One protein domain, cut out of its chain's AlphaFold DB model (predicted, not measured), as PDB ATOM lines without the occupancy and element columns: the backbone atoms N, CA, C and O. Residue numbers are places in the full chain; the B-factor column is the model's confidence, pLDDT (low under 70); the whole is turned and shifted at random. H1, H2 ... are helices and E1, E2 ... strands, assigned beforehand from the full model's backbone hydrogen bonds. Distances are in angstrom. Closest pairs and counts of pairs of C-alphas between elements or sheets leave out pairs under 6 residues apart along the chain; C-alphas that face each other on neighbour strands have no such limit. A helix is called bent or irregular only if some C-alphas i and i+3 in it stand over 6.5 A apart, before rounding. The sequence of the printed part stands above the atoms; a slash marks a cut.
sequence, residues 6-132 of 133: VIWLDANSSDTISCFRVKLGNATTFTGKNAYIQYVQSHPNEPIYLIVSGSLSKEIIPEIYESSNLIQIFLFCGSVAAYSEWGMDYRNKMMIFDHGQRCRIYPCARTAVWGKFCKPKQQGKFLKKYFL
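Overview. This is residues 6 to 132 of the 133 residues of the protein "Hypothetical protein" of Rotaria magnacalcarata (UniProt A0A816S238). A single strongly twisted sheet of five parallel strands has three helices, H2, H3 and H4, covering one face side by side and running along the strands. The short helix H1 only grazes the sheet, and H5 sits near H1, off the sheet, at the end of a long loop that passes beside the edge strand E5. The printed part has 127 residues with five named helices and five named strands, alternating along the chain as E1 H1 E2 H2 E3 H3 E4 H4 E5 H5; across the sheet the order is E2 E1 E3 E4 E5. The class is mixed, helices and strands. The whole is compact, with a radius of gyration of the C-alphas of 14.0 A and spans of 41 by 30 by 27 A.

Along the chain. In the sheet, E2 is residues 28 to 30, 6.8 A from first to last C-alpha; E1 is residues 6 to 9, 9.9 A, beginning at C-alpha 6 (294.422, 381.392, 279.631). E3 is residues 48 to 53, 15.9 A; E4, the longest strand, is residues 70 to 77, 19.7 A, from C-alpha 70 (291.889, 378.207, 270.049); E5 is residues 94 to 98, 13.5 A. Of the helices, H2 is residues 33 to 42, 14.3 A, H3 is residues 54 to 64, 15.6 A, and H4 is residues 81 to 90, 15.1 A. H1 is residues 19 to 24, 8.9 A, and H5 is residues 123 to 131, 11.4 A, ending at C-alpha 131 (302.872, 382.176, 278.583). H3 and H4 are irregular: C-alphas 55 and 58 are 7.1 A apart, and C-alphas 82 and 85 are 7.6 A apart.

Arrangement. The sheet is strongly twisted, only just, with C-alphas up to 4.2 A off its best plane; E2 and E5 are its edge strands. N 30 and O 8 are 2.8 A apart between E2 and E1, N 51 and O 7 2.8 A between E1 and E3, N 74 and O 50 2.7 A between E3 and E4, and N 97 and O 75 2.8 A between E4 and E5, each within hydrogen-bond range. H2, H3 and H4 are on the same face, making two layers, helices on one face of a sheet. H2 is over E1 at a height over the sheet of 9.0 A. H3 is over E3 and, only just, over E4, with 3 of its C-alphas on E4, at a height of 8.9 A. H4 is over E5 at a height of 9.2 A. H2 and H3 touch, closest at the C-alphas of Lys 33 and Ile 60, 6.5 A, at a shallow tilt of 32 degrees, only just short of steep, the same way. H3 and H4 are close but not clearly touching, with the closest C-alphas, those of Gly 54 and Tyr 83, 7.7 A apart. E1 H1 E2, E3 H3 E4 and E4 H4 E5 are strand-helix-strand units, two parallel neighbour strands with a helix between them in the chain; E2 H2 E3 is a split one, with E1 between its strands in the sheet. These four crossovers are right-handed. H1 only grazes the sheet with its residues 21 to 24. H5 is not on the sheet, only just, with 4 pairs of C-alphas within 10 A. H1 and H5 are close but not clearly touching, the C-alphas of Leu 24 and Leu 127 being closest at 7.9 A. In H1, H2 and H5 every O i to N i+4 pair is within hydrogen-bond range; H3 has 3 of 7 and H4 2 of 6, beside 5 of 8 and 5 of 7 O i to N i+3 pairs.

Size, cuts and confidence. The two C-alphas farthest apart, those of Ser 42 and Lys 116, are 41.4 A apart. The printed part has no cut. The link from E5 to H5, residues 99 to 122, is long, and its residues 106 to 107 pair antiparallel with residues 97 to 98 of E5. The mean pLDDT of the printed part is 72.5, and residues 12 to 24 and 99 to 132 are under 70.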
ATOM      1  N   VAL A   6     294.072 382.714 279.126       88.19
ATOM      2  CA  VAL A   6     294.422 381.392 279.631       88.19
ATOM      3  C   VAL A   6     293.199 380.838 280.333       88.19
ATOM      4  O   VAL A   6     292.709 381.443 281.286       88.19
ATOM      5  N   ILE A   7     292.710 379.700 279.858       89.62
ATOM      6  CA  ILE A   7     291.553 379.023 280.430       89.62
ATOM      7  C   ILE A   7     292.005 377.738 281.113       89.62
ATOM      8  O   ILE A   7     292.730 376.944 280.519       89.62
ATOM      9  N   TRP A   8     291.555 377.524 282.346       87.88
ATOM     10  CA  TRP A   8     291.703 376.272 283.080       87.88
ATOM     11  C   TRP A   8     290.354 375.558 283.164       87.88
ATOM     12  O   TRP A   8     289.433 376.045 283.815       87.88
ATOM     13  N   LEU A   9     290.244 374.394 282.539       88.50
ATOM     14  CA  LEU A   9     289.029 373.594 282.487       88.50
ATOM     15  C   LEU A   9     289.226 372.285 283.246       88.50
ATOM     16  O   LEU A   9     289.964 371.404 282.801       88.50
ATOM     17  N   ASP A  10     288.577 372.171 284.401       83.44
ATOM     18  CA  ASP A  10     288.746 371.021 285.286       83.44
ATOM     19  C   ASP A  10     287.502 370.750 286.130       83.44
ATOM     20  O   ASP A  10     287.041 371.622 286.865       83.44
ATOM     21  N   ALA A  11     286.997 369.516 286.058       75.81
ATOM     22  CA  ALA A  11     285.809 369.075 286.785       75.81
ATOM     23  C   ALA A  11     285.984 369.174 288.309       75.81
ATOM     24  O   ALA A  11     285.021 369.458 289.015       75.81
ATOM     25  N   ASN A  12     287.215 369.004 288.806       68.56
ATOM     26  CA  ASN A  12     287.534 369.008 290.236       68.56
ATOM     27  C   ASN A  12     288.328 370.256 290.645       68.56
ATOM     28  O   ASN A  12     289.249 370.184 291.459       68.56
ATOM     29  N   SER A  13     287.981 371.428 290.099       59.81
ATOM     30  CA  SER A  13     288.721 372.672 290.359       59.81
ATOM     31  C   SER A  13     288.772 373.089 291.840       59.81
ATOM     32  O   SER A  13     289.549 373.984 292.187       59.81
ATOM     33  N   SER A  14     287.952 372.495 292.716       53.97
ATOM     34  CA  SER A  14     287.987 372.715 294.165       53.97
ATOM     35  C   SER A  14     289.152 372.000 294.858       53.97
ATOM     36  O   SER A  14     289.683 372.532 295.830       53.97
ATOM     37  N   ASP A  15     289.601 370.852 294.341       48.25
ATOM     38  CA  ASP A  15     290.246 369.832 295.182       48.25
ATOM     39  C   ASP A  15     291.745 369.658 295.015       48.25
ATOM     40  O   ASP A  15     292.359 368.810 295.653       48.25
ATOM     41  N   THR A  16     292.416 370.496 294.242       46.44
ATOM     42  CA  THR A  16     293.856 370.636 294.442       46.44
ATOM     43  C   THR A  16     294.301 371.982 293.928       46.44
ATOM     44  O   THR A  16     294.244 372.294 292.739       46.44
ATOM     45  N   ILE A  17     294.834 372.775 294.849       50.75
ATOM     46  CA  ILE A  17     295.823 373.799 294.551       50.75
ATOM     47  C   ILE A  17     297.016 373.048 293.949       50.75
ATOM     48  O   ILE A  17     298.009 372.763 294.615       50.75
ATOM     49  N   SER A  18     296.922 372.658 292.675       57.16
ATOM     50  CA  SER A  18     298.116 372.295 291.946       57.16
ATOM     51  C   SER A  18     298.970 373.559 292.004       57.16
ATOM     52  O   SER A  18     298.528 374.658 291.663       57.16
ATOM     53  N   CYS A  19     300.204 373.446 292.485       60.19
ATOM     54  CA  CYS A  19     301.188 374.526 292.421       60.19
ATOM     55  C   CYS A  19     301.291 375.131 291.003       60.19
ATOM     56  O   CYS A  19     301.828 376.219 290.822       60.19
ATOM     57  N   PHE A  20     300.796 374.414 289.990       65.50
ATOM     58  CA  PHE A  20     300.647 374.880 288.629       65.50
ATOM     59  C   PHE A  20     299.549 375.945 288.480       65.50
ATOM     60  O   PHE A  20     299.835 376.984 287.893       65.50
ATOM     61  N   ARG A  21     298.368 375.777 289.094       67.06
ATOM     62  CA  ARG A  21     297.323 376.817 289.137       67.06
ATOM     63  C   ARG A  21     297.833 378.111 289.767       67.06
ATOM     64  O   ARG A  21     297.652 379.177 289.196       67.06
ATOM     65  N   VAL A  22     298.547 378.015 290.892       65.81
ATOM     66  CA  VAL A  22     299.148 379.187 291.564       65.81
ATOM     67  C   VAL A  22     300.108 379.935 290.636       65.81
ATOM     68  O   VAL A  22     300.133 381.160 290.627       65.81
ATOM     69  N   LYS A  23     300.877 379.210 289.816       67.31
ATOM     70  CA  LYS A  23     301.817 379.809 288.860       67.31
ATOM     71  C   LYS A  23     301.153 380.377 287.603       67.31
ATOM     72  O   LYS A  23     301.786 381.168 286.915       67.31
ATOM     73  N   LEU A  24     299.931 379.958 287.282       69.56
ATOM     74  CA  LEU A  24     299.173 380.484 286.144       69.56
ATOM     75  C   LEU A  24     298.467 381.803 286.470       69.56
ATOM     76  O   LEU A  24     298.099 382.526 285.548       69.56
ATOM     77  N   GLY A  25     298.325 382.146 287.755       72.75
ATOM     78  CA  GLY A  25     297.760 383.422 288.188       72.75
ATOM     79  C   GLY A  25     296.318 383.598 287.708       72.75
ATOM     80  O   GLY A  25     295.432 382.858 288.126       72.75
ATOM     81  N   ASN A  26     296.098 384.566 286.814       71.31
ATOM     82  CA  ASN A  26     294.786 385.060 286.372       71.31
ATOM     83  C   ASN A  26     294.093 384.171 285.317       71.31
ATOM     84  O   ASN A  26     293.411 384.687 284.433       71.31
ATOM     85  N   ALA A  27     294.292 382.852 285.353       81.75
ATOM     86  CA  ALA A  27     293.610 381.958 284.423       81.75
ATOM     87  C   ALA A  27     292.105 381.901 284.731       81.75
ATOM     88  O   ALA A  27     291.711 381.665 285.875       81.75
ATOM     89  N   THR A  28     291.265 382.071 283.711       86.88
ATOM     90  CA  THR A  28     289.811 381.923 283.839       86.88
ATOM     91  C   THR A  28     289.479 380.449 284.033       86.88
ATOM     92  O   THR A  28     289.862 379.611 283.217       86.88
ATOM     93  N   THR A  29     288.772 380.109 285.106       86.06
ATOM     94  CA  THR A  29     288.453 378.717 285.440       86.06
ATOM     95  C   THR A  29     287.040 378.345 285.022       86.06
ATOM     96  O   THR A  29     286.094 379.061 285.341       86.06
ATOM     97  N   PHE A  30     286.892 377.177 284.410       88.31
ATOM     98  CA  PHE A  30     285.605 376.544 284.143       88.31
ATOM     99  C   PHE A  30     285.609 375.137 284.738       88.31
ATOM    100  O   PHE A  30     286.608 374.423 284.664       88.31
ATOM    101  N   THR A  31     284.486 374.730 285.320       83.50
ATOM    102  CA  THR A  31     284.299 373.380 285.877       83.50
ATOM    103  C   THR A  31     283.483 372.470 284.973       83.50
ATOM    104  O   THR A  31     283.553 371.252 285.091       83.50
ATOM    105  N   GLY A  32     282.713 373.056 284.056       80.56
ATOM    106  CA  GLY A  32     281.780 372.341 283.199       80.56
ATOM    107  C   GLY A  32     281.984 372.648 281.722       80.56
ATOM    108  O   GLY A  32     282.310 373.772 281.333       80.56
ATOM    109  N   LYS A  33     281.713 371.633 280.900       85.44
ATOM    110  CA  LYS A  33     281.774 371.679 279.437       85.44
ATOM    111  C   LYS A  33     280.947 372.814 278.833       85.44
ATOM    112  O   LYS A  33     281.479 373.616 278.072       85.44
ATOM    113  N   ASN A  34     279.668 372.910 279.199       88.44
ATOM    114  CA  ASN A  34     278.728 373.826 278.542       88.44
ATOM    115  C   ASN A  34     279.144 375.296 278.684       88.44
ATOM    116  O   ASN A  34     279.141 376.030 277.702       88.44
ATOM    117  N   ALA A  35     279.560 375.704 279.887       86.75
ATOM    118  CA  ALA A  35     279.997 377.073 280.145       86.75
ATOM    119  C   ALA A  35     281.258 377.433 279.342       86.75
ATOM    120  O   ALA A  35     281.355 378.529 278.797       86.75
ATOM    121  N   TYR A  36     282.200 376.493 279.219       89.44
ATOM    122  CA  TYR A  36     283.402 376.699 278.418       89.44
ATOM    123  C   TYR A  36     283.097 376.791 276.917       89.44
ATOM    124  O   TYR A  36     283.576 377.703 276.247       89.44
ATOM    125  N   ILE A  37     282.275 375.887 276.379       88.25
ATOM    126  CA  ILE A  37     281.921 375.895 274.952       88.25
ATOM    127  C   ILE A  37     281.203 377.192 274.578       88.25
ATOM    128  O   ILE A  37     281.573 377.836 273.597       88.25
ATOM    129  N   GLN A  38     280.235 377.616 275.396       90.62
ATOM    130  CA  GLN A  38     279.544 378.890 275.200       90.62
ATOM    131  C   GLN A  38     280.519 380.073 275.218       90.62
ATOM    132  O   GLN A  38     280.388 380.987 274.404       90.62
ATOM    133  N   TYR A  39     281.529 380.052 276.094       90.75
ATOM    134  CA  TYR A  39     282.569 381.080 276.125       90.75
ATOM    135  C   TYR A  39     283.364 381.131 274.814       90.75
ATOM    136  O   TYR A  39     283.470 382.191 274.200       90.75
ATOM    137  N   VAL A  40     283.881 379.986 274.352       89.50
ATOM    138  CA  VAL A  40     284.687 379.897 273.119       89.50
ATOM    139  C   VAL A  40     283.901 380.389 271.906       89.50
ATOM    140  O   VAL A  40     284.455 381.100 271.070       89.50
ATOM    141  N   GLN A  41     282.617 380.040 271.822       87.88
ATOM    142  CA  GLN A  41     281.741 380.430 270.716       87.88
ATOM    143  C   GLN A  41     281.352 381.915 270.752       87.88
ATOM    144  O   GLN A  41     281.226 382.536 269.701       87.88
ATOM    145  N   SER A  42     281.180 382.497 271.943       89.94
ATOM    146  CA  SER A  42     280.825 383.918 272.106       89.94
ATOM    147  C   SER A  42     282.009 384.878 271.951       89.94
ATOM    148  O   SER A  42     281.792 386.064 271.714       89.94
ATOM    149  N   HIS A  43     283.250 384.379 272.012       89.56
ATOM    150  CA  HIS A  43     284.471 385.189 271.926       89.56
ATOM    151  C   HIS A  43     285.389 384.758 270.760       89.56
ATOM    152  O   HIS A  43     286.557 384.416 270.971       89.56
ATOM    153  N   PRO A  44     284.916 384.789 269.497       89.00
ATOM    154  CA  PRO A  44     285.655 384.255 268.345       89.00
ATOM    155  C   PRO A  44     286.938 385.030 267.997       89.00
ATOM    156  O   PRO A  44     287.745 384.549 267.207       89.00
ATOM    157  N   ASN A  45     287.143 386.218 268.570       89.25
ATOM    158  CA  ASN A  45     288.294 387.080 268.285       89.25
ATOM    159  C   ASN A  45     289.351 387.080 269.405       89.25
ATOM    160  O   ASN A  45     290.348 387.793 269.301       89.25
ATOM    161  N   GLU A  46     289.142 386.317 270.481       90.44
ATOM    162  CA  GLU A  46     290.048 386.276 271.634       90.44
ATOM    163  C   GLU A  46     290.978 385.062 271.550       90.44
ATOM    164  O   GLU A  46     290.489 383.946 271.640       90.44
ATOM    165  N   PRO A  47     292.306 385.209 271.414       91.56
ATOM    166  CA  PRO A  47     293.216 384.065 271.394       91.56
ATOM    167  C   PRO A  47     293.201 383.294 272.726       91.56
ATOM    168  O   PRO A  47     293.578 383.837 273.768       91.56
ATOM    169  N   ILE A  48     292.818 382.019 272.689       92.12
ATOM    170  CA  ILE A  48     292.652 381.138 273.848       92.12
ATOM    171  C   ILE A  48     293.786 380.114 273.918       92.12
ATOM    172  O   ILE A  48     294.029 379.346 272.982       92.12
ATOM    173  N   TYR A  49     294.414 380.045 275.087       90.88
ATOM    174  CA  TYR A  49     295.241 378.928 275.526       90.88
ATOM    175  C   TYR A  49     294.447 378.098 276.535       90.88
ATOM    176  O   TYR A  49     294.156 378.563 277.637       90.88
ATOM    177  N   LEU A  50     294.091 376.872 276.162       91.31
ATOM    178  CA  LEU A  50     293.298 375.975 276.999       91.31
ATOM    179  C   LEU A  50     294.202 375.031 277.787       91.31
ATOM    180  O   LEU A  50     294.988 374.294 277.205       91.31
ATOM    181  N   ILE A  51     294.024 374.975 279.097       88.69
ATOM    182  CA  ILE A  51     294.561 373.939 279.972       88.69
ATOM    183  C   ILE A  51     293.377 373.092 280.416       88.69
ATOM    184  O   ILE A  51     292.460 373.613 281.041       88.69
ATOM    185  N   VAL A  52     293.372 371.806 280.077       88.50
ATOM    186  CA  VAL A  52     292.236 370.912 280.335       88.50
ATOM    187  C   VAL A  52     292.687 369.677 281.099       88.50
ATOM    188  O   VAL A  52     293.740 369.107 280.798       88.50
ATOM    189  N   SER A  53     291.907 369.262 282.095       83.62
ATOM    190  CA  SER A  53     292.177 368.020 282.813       83.62
ATOM    191  C   SER A  53     291.798 366.790 281.982       83.62
ATOM    192  O   SER A  53     290.920 366.823 281.115       83.62
ATOM    193  N   GLY A  54     292.488 365.676 282.242       76.19
ATOM    194  CA  GLY A  54     292.284 364.410 281.534       76.19
ATOM    195  C   GLY A  54     290.815 363.994 281.409       76.19
ATOM    196  O   GLY A  54     290.377 363.638 280.313       76.19
ATOM    197  N   SER A  55     290.047 364.059 282.498       78.00
ATOM    198  CA  SER A  55     288.659 363.581 282.545       78.00
ATOM    199  C   SER A  55     287.732 364.311 281.572       78.00
ATOM    200  O   SER A  55     286.891 363.668 280.961       78.00
ATOM    201  N   LEU A  56     287.924 365.617 281.368       85.06
ATOM    202  CA  LEU A  56     287.076 366.430 280.487       85.06
ATOM    203  C   LEU A  56     287.573 366.492 279.038       85.06
ATOM    204  O   LEU A  56     286.825 366.833 278.124       85.06
ATOM    205  N   SER A  57     288.845 366.178 278.808       87.94
ATOM    206  CA  SER A  57     289.488 366.402 277.512       87.94
ATOM    207  C   SER A  57     288.831 365.659 276.346       87.94
ATOM    208  O   SER A  57     288.590 366.268 275.303       87.94
ATOM    209  N   LYS A  58     288.485 364.377 276.526       89.25
ATOM    210  CA  LYS A  58     287.898 363.537 275.469       89.25
ATOM    211  C   LYS A  58     286.524 364.011 275.012       89.25
ATOM    212  O   LYS A  58     286.171 363.799 273.861       89.25
ATOM    213  N   GLU A  59     285.781 364.674 275.888       89.25
ATOM    214  CA  GLU A  59     284.433 365.160 275.589       89.25
ATOM    215  C   GLU A  59     284.416 366.563 274.986       89.25
ATOM    216  O   GLU A  59     283.439 366.935 274.339       89.25
ATOM    217  N   ILE A  60     285.452 367.363 275.247       90.75
ATOM    218  CA  ILE A  60     285.459 368.798 274.936       90.75
ATOM    219  C   ILE A  60     286.323 369.092 273.720       90.75
ATOM    220  O   ILE A  60     285.894 369.828 272.836       90.75
ATOM    221  N   ILE A  61     287.520 368.504 273.645       91.88
ATOM    222  CA  ILE A  61     288.462 368.778 272.553       91.88
ATOM    223  C   ILE A  61     287.840 368.539 271.170       91.88
ATOM    224  O   ILE A  61     287.977 369.437 270.344       91.88
ATOM    225  N   PRO A  62     287.115 367.435 270.898       93.06
ATOM    226  CA  PRO A  62     286.533 367.216 269.574       93.06
ATOM    227  C   PRO A  62     285.589 368.339 269.115       93.06
ATOM    228  O   PRO A  62     285.511 368.616 267.924       93.06
ATOM    229  N   GLU A  63     284.900 369.007 270.043       91.44
ATOM    230  CA  GLU A  63     283.889 370.029 269.730       91.44
ATOM    231  C   GLU A  63     284.482 371.421 269.498       91.44
ATOM    232  O   GLU A  63     283.889 372.242 268.803       91.44
ATOM    233  N   ILE A  64     285.652 371.698 270.075       90.50
ATOM    234  CA  ILE A  64     286.292 373.023 270.041       90.50
ATOM    235  C   ILE A  64     287.608 373.049 269.264       90.50
ATOM    236  O   ILE A  64     288.194 374.117 269.093       90.50
ATOM    237  N   TYR A  65     288.106 371.902 268.802       93.06
ATOM    238  CA  TYR A  65     289.420 371.809 268.163       93.06
ATOM    239  C   TYR A  65     289.540 372.685 266.909       93.06
ATOM    240  O   TYR A  65     290.580 373.314 266.689       93.06
ATOM    241  N   GLU A  66     288.470 372.777 266.121       92.00
ATOM    242  CA  GLU A  66     288.430 373.583 264.895       92.00
ATOM    243  C   GLU A  66     288.224 375.081 265.154       92.00
ATOM    244  O   GLU A  66     288.373 375.889 264.238       92.00
ATOM    245  N   SER A  67     287.963 375.491 266.399       91.44
ATOM    246  CA  SER A  67     287.801 376.903 266.732       91.44
ATOM    247  C   SER A  67     289.075 377.687 266.397       91.44
ATOM    248  O   SER A  67     290.190 377.330 266.799       91.44
ATOM    249  N   SER A  68     288.914 378.766 265.629       90.69
ATOM    250  CA  SER A  68     290.017 379.607 265.141       90.69
ATOM    251  C   SER A  68     290.694 380.394 266.260       90.69
ATOM    252  O   SER A  68     291.891 380.666 266.198       90.69
ATOM    253  N   ASN A  69     289.934 380.723 267.303       91.06
ATOM    254  CA  ASN A  69     290.412 381.409 268.491       91.06
ATOM    255  C   ASN A  69     291.186 380.487 269.444       91.06
ATOM    256  O   ASN A  69     291.884 380.974 270.327       91.06
ATOM    257  N   LEU A  70     291.131 379.165 269.255       92.38
ATOM    258  CA  LEU A  70     291.889 378.207 270.049       92.38
ATOM    259  C   LEU A  70     293.307 378.038 269.492       92.38
ATOM    260  O   LEU A  70     293.522 377.377 268.473       92.38
ATOM    261  N   ILE A  71     294.282 378.611 270.196       92.88
ATOM    262  CA  ILE A  71     295.686 378.640 269.772       92.88
ATOM    263  C   ILE A  71     296.400 377.344 270.139       92.88
ATOM    264  O   ILE A  71     297.105 376.756 269.322       92.88
ATOM    265  N   GLN A  72     296.238 376.904 271.386       91.31
ATOM    266  CA  GLN A  72     296.937 375.741 271.913       91.31
ATOM    267  C   GLN A  72     296.176 375.149 273.100       91.31
ATOM    268  O   GLN A  72     295.662 375.864 273.959       91.31
ATOM    269  N   ILE A  73     296.174 373.825 273.158       91.19
ATOM    270  CA  ILE A  73     295.614 372.990 274.207       91.19
ATOM    271  C   ILE A  73     296.762 372.315 274.959       91.19
ATOM    272  O   ILE A  73     297.677 371.739 274.355       91.19
ATOM    273  N   PHE A  74     296.691 372.363 276.281       87.62
ATOM    274  CA  PHE A  74     297.572 371.692 277.219       87.62
ATOM    275  C   PHE A  74     296.735 370.695 278.013       87.62
ATOM    276  O   PHE A  74     295.978 371.066 278.911       87.62
ATOM    277  N   LEU A  75     296.865 369.420 277.671       85.88
ATOM    278  CA  LEU A  75     296.219 368.337 278.389       85.88
ATOM    279  C   LEU A  75     297.036 367.993 279.631       85.88
ATOM    280  O   LEU A  75     298.168 367.520 279.521       85.88
ATOM    281  N   PHE A  76     296.460 368.224 280.803       79.75
ATOM    282  CA  PHE A  76     297.076 367.944 282.092       79.75
ATOM    283  C   PHE A  76     296.448 366.680 282.686       79.75
ATOM    284  O   PHE A  76     295.275 366.669 283.059       79.75
ATOM    285  N   CYS A  77     297.208 365.586 282.746       75.62
ATOM    286  CA  CYS A  77     296.691 364.299 283.218       75.62
ATOM    287  C   CYS A  77     297.729 363.530 284.043       75.62
ATOM    288  O   CYS A  77     298.930 363.753 283.914       75.62
ATOM    289  N   GLY A  78     297.262 362.608 284.888       73.06
ATOM    290  CA  GLY A  78     298.134 361.719 285.664       73.06
ATOM    291  C   GLY A  78     298.615 360.491 284.882       73.06
ATOM    292  O   GLY A  78     299.352 359.675 285.424       73.06
ATOM    293  N   SER A  79     298.173 360.323 283.632       76.44
ATOM    294  CA  SER A  79     298.544 359.194 282.776       76.44
ATOM    295  C   SER A  79     298.576 359.617 281.312       76.44
ATOM    296  O   SER A  79     297.560 359.598 280.622       76.44
ATOM    297  N   VAL A  80     299.762 359.971 280.812       76.31
ATOM    298  CA  VAL A  80     299.965 360.328 279.393       76.31
ATOM    299  C   VAL A  80     299.594 359.166 278.476       76.31
ATOM    300  O   VAL A  80     299.010 359.385 277.419       76.31
ATOM    301  N   ALA A  81     299.881 357.928 278.894       78.75
ATOM    302  CA  ALA A  81     299.575 356.732 278.117       78.75
ATOM    303  C   ALA A  81     298.086 356.662 277.743       78.75
ATOM    304  O   ALA A  81     297.770 356.411 276.583       78.75
ATOM    305  N   ALA A  82     297.187 357.004 278.676       81.19
ATOM    306  CA  ALA A  82     295.734 356.957 278.481       81.19
ATOM    307  C   ALA A  82     295.191 357.939 277.419       81.19
ATOM    308  O   ALA A  82     294.059 357.777 276.946       81.19
ATOM    309  N   TYR A  83     295.981 358.952 277.055       83.06
ATOM    310  CA  TYR A  83     295.598 359.999 276.102       83.06
ATOM    311  C   TYR A  83     296.539 360.106 274.904       83.06
ATOM    312  O   TYR A  83     296.273 360.896 274.008       83.06
ATOM    313  N   SER A  84     297.629 359.341 274.880       79.81
ATOM    314  CA  SER A  84     298.666 359.455 273.854       79.81
ATOM    315  C   SER A  84     298.148 359.126 272.457       79.81
ATOM    316  O   SER A  84     298.313 359.940 271.559       79.81
ATOM    317  N   GLU A  85     297.482 357.981 272.294       85.06
ATOM    318  CA  GLU A  85     296.930 357.530 271.014       85.06
ATOM    319  C   GLU A  85     295.825 358.469 270.523       85.06
ATOM    320  O   GLU A  85     295.971 359.092 269.478       85.06
ATOM    321  N   TRP A  86     294.789 358.674 271.342       88.94
ATOM    322  CA  TRP A  86     293.699 359.616 271.054       88.94
ATOM    323  C   TRP A  86     294.201 361.039 270.768       88.94
ATOM    324  O   TRP A  86     293.677 361.753 269.921       88.94
ATOM    325  N   GLY A  87     295.246 361.473 271.467       86.38
ATOM    326  CA  GLY A  87     295.766 362.818 271.317       86.38
ATOM    327  C   GLY A  87     296.541 363.072 270.031       86.38
ATOM    328  O   GLY A  87     296.782 364.236 269.695       86.38
ATOM    329  N   MET A  88     296.915 362.023 269.295       85.56
ATOM    330  CA  MET A  88     297.585 362.171 268.004       85.56
ATOM    331  C   MET A  88     296.691 362.840 266.961       85.56
ATOM    332  O   MET A  88     297.211 363.599 266.139       85.56
ATOM    333  N   ASP A  89     295.374 362.652 267.054       90.75
ATOM    334  CA  ASP A  89     294.390 363.283 266.166       90.75
ATOM    335  C   ASP A  89     294.386 364.815 266.315       90.75
ATOM    336  O   ASP A  89     294.132 365.554 265.365       90.75
ATOM    337  N   TYR A  90     294.791 365.311 267.489       91.06
ATOM    338  CA  TYR A  90     294.787 366.734 267.842       91.06
ATOM    339  C   TYR A  90     296.191 367.344 267.927       91.06
ATOM    340  O   TYR A  90     296.381 368.453 268.437       91.06
ATOM    341  N   ARG A  91     297.212 366.640 267.422       84.38
ATOM    342  CA  ARG A  91     298.637 366.972 267.622       84.38
ATOM    343  C   ARG A  91     299.067 368.364 267.153       84.38
ATOM    344  O   ARG A  91     300.140 368.819 267.556       84.38
ATOM    345  N   ASN A  92     298.300 369.020 266.279       88.62
ATOM    346  CA  ASN A  92     298.655 370.337 265.739       88.62
ATOM    347  C   ASN A  92     298.441 371.443 266.770       88.62
ATOM    348  O   ASN A  92     299.276 372.338 266.867       88.62
ATOM    349  N   LYS A  93     297.365 371.343 267.561       89.75
ATOM    350  CA  LYS A  93     297.030 372.304 268.617       89.75
ATOM    351  C   LYS A  93     297.135 371.710 270.016       89.75
ATOM    352  O   LYS A  93     296.900 372.439 270.963       89.75
ATOM    353  N   MET A  94     297.474 370.431 270.197       87.50
ATOM    354  CA  MET A  94     297.509 369.799 271.519       87.50
ATOM    355  C   MET A  94     298.906 369.346 271.947       87.50
ATOM    356  O   MET A  94     299.671 368.768 271.176       87.50
ATOM    357  N   MET A  95     299.210 369.578 273.223       85.56
ATOM    358  CA  MET A  95     300.351 369.014 273.937       85.56
ATOM    359  C   MET A  95     299.865 368.306 275.203       85.56
ATOM    360  O   MET A  95     299.024 368.839 275.925       85.56
ATOM    361  N   ILE A  96     300.414 367.124 275.484       80.62
ATOM    362  CA  ILE A  96     300.049 366.308 276.648       80.62
ATOM    363  C   ILE A  96     301.155 366.376 277.696       80.62
ATOM    364  O   ILE A  96     302.341 366.239 277.380       80.62
ATOM    365  N   PHE A  97     300.749 366.561 278.947       75.56
ATOM    366  CA  PHE A  97     301.633 366.678 280.093       75.56
ATOM    367  C   PHE A  97     301.215 365.720 281.198       75.56
ATOM    368  O   PHE A  97     300.053 365.683 281.607       75.56
ATOM    369  N   ASP A  98     302.210 364.999 281.709       72.44
ATOM    370  CA  ASP A  98     302.100 364.296 282.981       72.44
ATOM    371  C   ASP A  98     302.297 365.303 284.113       72.44
ATOM    372  O   ASP A  98     303.291 366.045 284.110       72.44
ATOM    373  N   HIS A  99     301.378 365.326 285.074       64.19
ATOM    374  CA  HIS A  99     301.534 366.145 286.270       64.19
ATOM    375  C   HIS A  99     302.254 365.459 287.434       64.19
ATOM    376  O   HIS A  99     302.697 366.152 288.361       64.19
ATOM    377  N   GLY A 100     302.439 364.136 287.374       60.56
ATOM    378  CA  GLY A 100     303.078 363.320 288.404       60.56
ATOM    379  C   GLY A 100     302.503 363.515 289.816       60.56
ATOM    380  O   GLY A 100     301.623 364.333 290.074       60.56
ATOM    381  N   GLN A 101     303.049 362.786 290.791       51.06
ATOM    382  CA  GLN A 101     302.668 362.935 292.210       51.06
ATOM    383  C   GLN A 101     303.247 364.192 292.880       51.06
ATOM    384  O   GLN A 101     302.882 364.554 293.993       51.06
ATOM    385  N   ARG A 102     304.183 364.874 292.216       49.25
ATOM    386  CA  ARG A 102     304.830 366.085 292.725       49.25
ATOM    387  C   ARG A 102     304.869 367.134 291.648       49.25
ATOM    388  O   ARG A 102     305.954 367.454 291.181       49.25
ATOM    389  N   CYS A 103     303.701 367.652 291.284       49.31
ATOM    390  CA  CYS A 103     303.567 369.026 290.826       49.31
ATOM    391  C   CYS A 103     304.675 369.425 289.830       49.31
ATOM    392  O   CYS A 103     305.354 370.433 290.024       49.31
ATOM    393  N   ARG A 104     304.940 368.562 288.839       49.84
ATOM    394  CA  ARG A 104     306.060 368.617 287.885       49.84
ATOM    395  C   ARG A 104     305.464 368.359 286.519       49.84
ATOM    396  O   ARG A 104     304.838 367.335 286.320       49.84
ATOM    397  N   ILE A 105     305.659 369.308 285.611       49.53
ATOM    398  CA  ILE A 105     305.191 369.186 284.234       49.53
ATOM    399  C   ILE A 105     306.318 368.581 283.434       49.53
ATOM    400  O   ILE A 105     307.402 369.168 283.339       49.53
ATOM    401  N   TYR A 106     306.043 367.421 282.864       51.22
ATOM    402  CA  TYR A 106     306.937 366.780 281.926       51.22
ATOM    403  C   TYR A 106     306.389 366.999 280.517       51.22
ATOM    404  O   TYR A 106     305.354 366.422 280.185       51.22
ATOM    405  N   PRO A 107     307.022 367.859 279.693       47.34
ATOM    406  CA  PRO A 107     306.677 367.923 278.282       47.34
ATOM    407  C   PRO A 107     307.006 366.573 277.655       47.34
ATOM    408  O   PRO A 107     308.173 366.171 277.644       47.34
ATOM    409  N   CYS A 108     305.998 365.876 277.134       48.97
ATOM    410  CA  CYS A 108     306.249 364.695 276.325       48.97
ATOM    411  C   CYS A 108     306.777 365.184 274.968       48.97
ATOM    412  O   CYS A 108     306.032 365.727 274.152       48.97
ATOM    413  N   ALA A 109     308.096 365.117 274.777       40.25
ATOM    414  CA  ALA A 109     308.734 365.592 273.555       40.25
ATOM    415  C   ALA A 109     308.305 364.737 272.352       40.25
ATOM    416  O   ALA A 109     308.152 363.523 272.448       40.25
ATOM    417  N   ARG A 110     308.136 365.412 271.212       44.88
ATOM    418  CA  ARG A 110     307.519 364.958 269.954       44.88
ATOM    419  C   ARG A 110     308.291 363.875 269.180       44.88
ATOM    420  O   ARG A 110     308.098 363.752 267.976       44.88
ATOM    421  N   THR A 111     309.177 363.114 269.811       34.09
ATOM    422  CA  THR A 111     310.060 362.187 269.093       34.09
ATOM    423  C   THR A 111     310.263 360.881 269.838       34.09
ATOM    424  O   THR A 111     310.795 360.873 270.945       34.09
ATOM    425  N   ALA A 112     309.918 359.815 269.113       31.22
ATOM    426  CA  ALA A 112     310.278 358.418 269.295       31.22
ATOM    427  C   ALA A 112     309.714 357.735 270.547       31.22
ATOM    428  O   ALA A 112     310.181 357.945 271.657       31.22
ATOM    429  N   VAL A 113     308.729 356.868 270.291       31.80
ATOM    430  CA  VAL A 113     308.559 355.555 270.925       31.80
ATOM    431  C   VAL A 113     308.845 355.537 272.429       31.80
ATOM    432  O   VAL A 113     309.986 355.417 272.855       31.80
ATOM    433  N   TRP A 114     307.765 355.613 273.210       36.97
ATOM    434  CA  TRP A 114     307.603 354.962 274.512       36.97
ATOM    435  C   TRP A 114     308.861 354.846 275.404       36.97
ATOM    436  O   TRP A 114     309.701 353.968 275.232       36.97
ATOM    437  N   GLY A 115     308.915 355.648 276.477       29.62
ATOM    438  CA  GLY A 115     309.520 355.188 277.738       29.62
ATOM    439  C   GLY A 115     310.744 355.921 278.285       29.62
ATOM    440  O   GLY A 115     311.219 355.552 279.356       29.62
ATOM    441  N   LYS A 116     311.265 356.976 277.655       29.92
ATOM    442  CA  LYS A 116     312.346 357.781 278.260       29.92
ATOM    443  C   LYS A 116     312.071 359.262 278.028       29.92
ATOM    444  O   LYS A 116     311.660 359.631 276.945       29.92
ATOM    445  N   PHE A 117     312.347 360.096 279.033       32.25
ATOM    446  CA  PHE A 117     312.256 361.571 279.030       32.25
ATOM    447  C   PHE A 117     311.009 362.235 279.640       32.25
ATOM    448  O   PHE A 117     310.505 363.228 279.131       32.25
ATOM    449  N   CYS A 118     310.670 361.847 280.870       37.56
ATOM    450  CA  CYS A 118     310.102 362.786 281.844       37.56
ATOM    451  C   CYS A 118     311.241 363.364 282.714       37.56
ATOM    452  O   CYS A 118     311.553 362.833 283.780       37.56
ATOM    453  N   LYS A 119     311.921 364.441 282.269       38.03
ATOM    454  CA  LYS A 119     312.931 365.150 283.095       38.03
ATOM    455  C   LYS A 119     312.328 366.370 283.832       38.03
ATOM    456  O   LYS A 119     311.768 367.249 283.187       38.03
ATOM    457  N   PRO A 120     312.506 366.500 285.163       39.94
ATOM    458  CA  PRO A 120     311.704 367.385 286.030       39.94
ATOM    459  C   PRO A 120     312.045 368.887 286.025       39.94
ATOM    460  O   PRO A 120     311.462 369.650 286.793       39.94
ATOM    461  N   LYS A 121     313.000 369.350 285.211       37.69
ATOM    462  CA  LYS A 121     313.620 370.684 285.365       37.69
ATOM    463  C   LYS A 121     312.964 371.838 284.579       37.69
ATOM    464  O   LYS A 121     313.576 372.897 284.476       37.69
ATOM    465  N   GLN A 122     311.764 371.691 284.007       46.31
ATOM    466  CA  GLN A 122     311.294 372.644 282.977       46.31
ATOM    467  C   GLN A 122     310.073 373.516 283.306       46.31
ATOM    468  O   GLN A 122     309.731 374.364 282.492       46.31
ATOM    469  N   GLN A 123     309.465 373.435 284.491       42.56
ATOM    470  CA  GLN A 123     308.230 374.191 284.778       42.56
ATOM    471  C   GLN A 123     308.328 375.718 284.624       42.56
ATOM    472  O   GLN A 123     307.465 376.328 284.004       42.56
ATOM    473  N   GLY A 124     309.371 376.347 285.178       44.78
ATOM    474  CA  GLY A 124     309.542 377.805 285.079       44.78
ATOM    475  C   GLY A 124     309.909 378.264 283.665       44.78
ATOM    476  O   GLY A 124     309.497 379.333 283.230       44.78
ATOM    477  N   LYS A 125     310.634 377.424 282.914       47.25
ATOM    478  CA  LYS A 125     310.948 377.676 281.501       47.25
ATOM    479  C   LYS A 125     309.730 377.465 280.601       47.25
ATOM    480  O   LYS A 125     309.606 378.173 279.618       47.25
ATOM    481  N   PHE A 126     308.836 376.539 280.941       53.66
ATOM    482  CA  PHE A 126     307.593 376.272 280.217       53.66
ATOM    483  C   PHE A 126     306.641 377.471 280.274       53.66
ATOM    484  O   PHE A 126     306.255 377.981 279.228       53.66
ATOM    485  N   LEU A 127     306.345 377.984 281.475       50.84
ATOM    486  CA  LEU A 127     305.493 379.167 281.623       50.84
ATOM    487  C   LEU A 127     306.105 380.391 280.935       50.84
ATOM    488  O   LEU A 127     305.409 381.092 280.219       50.84
ATOM    489  N   LYS A 128     307.422 380.600 281.040       52.59
ATOM    490  CA  LYS A 128     308.089 381.694 280.315       52.59
ATOM    491  C   LYS A 128     308.104 381.509 278.795       52.59
ATOM    492  O   LYS A 128     307.992 382.486 278.069       52.59
ATOM    493  N   LYS A 129     308.244 380.273 278.304       54.00
ATOM    494  CA  LYS A 129     308.312 379.966 276.865       54.00
ATOM    495  C   LYS A 129     306.949 380.055 276.175       54.00
ATOM    496  O   LYS A 129     306.911 380.444 275.016       54.00
ATOM    497  N   TYR A 130     305.871 379.671 276.858       53.78
ATOM    498  CA  TYR A 130     304.531 379.584 276.262       53.78
ATOM    499  C   TYR A 130     303.559 380.660 276.754       53.78
ATOM    500  O   TYR A 130     302.617 380.977 276.043       53.78
ATOM    501  N   PHE A 131     303.787 381.229 277.938       52.09
ATOM    502  CA  PHE A 131     302.872 382.176 278.583       52.09
ATOM    503  C   PHE A 131     303.533 383.507 278.972       52.09
ATOM    504  O   PHE A 131     302.896 384.265 279.690       52.09
ATOM    505  N   LEU A 132     304.771 383.772 278.507       43.88
ATOM    506  CA  LEU A 132     305.513 385.046 278.607       43.88
ATOM    507  C   LEU A 132     305.126 385.902 279.831       43.88
ATOM    508  O   LEU A 132     304.472 386.932 279.698       43.88
TER     509      LEU A 132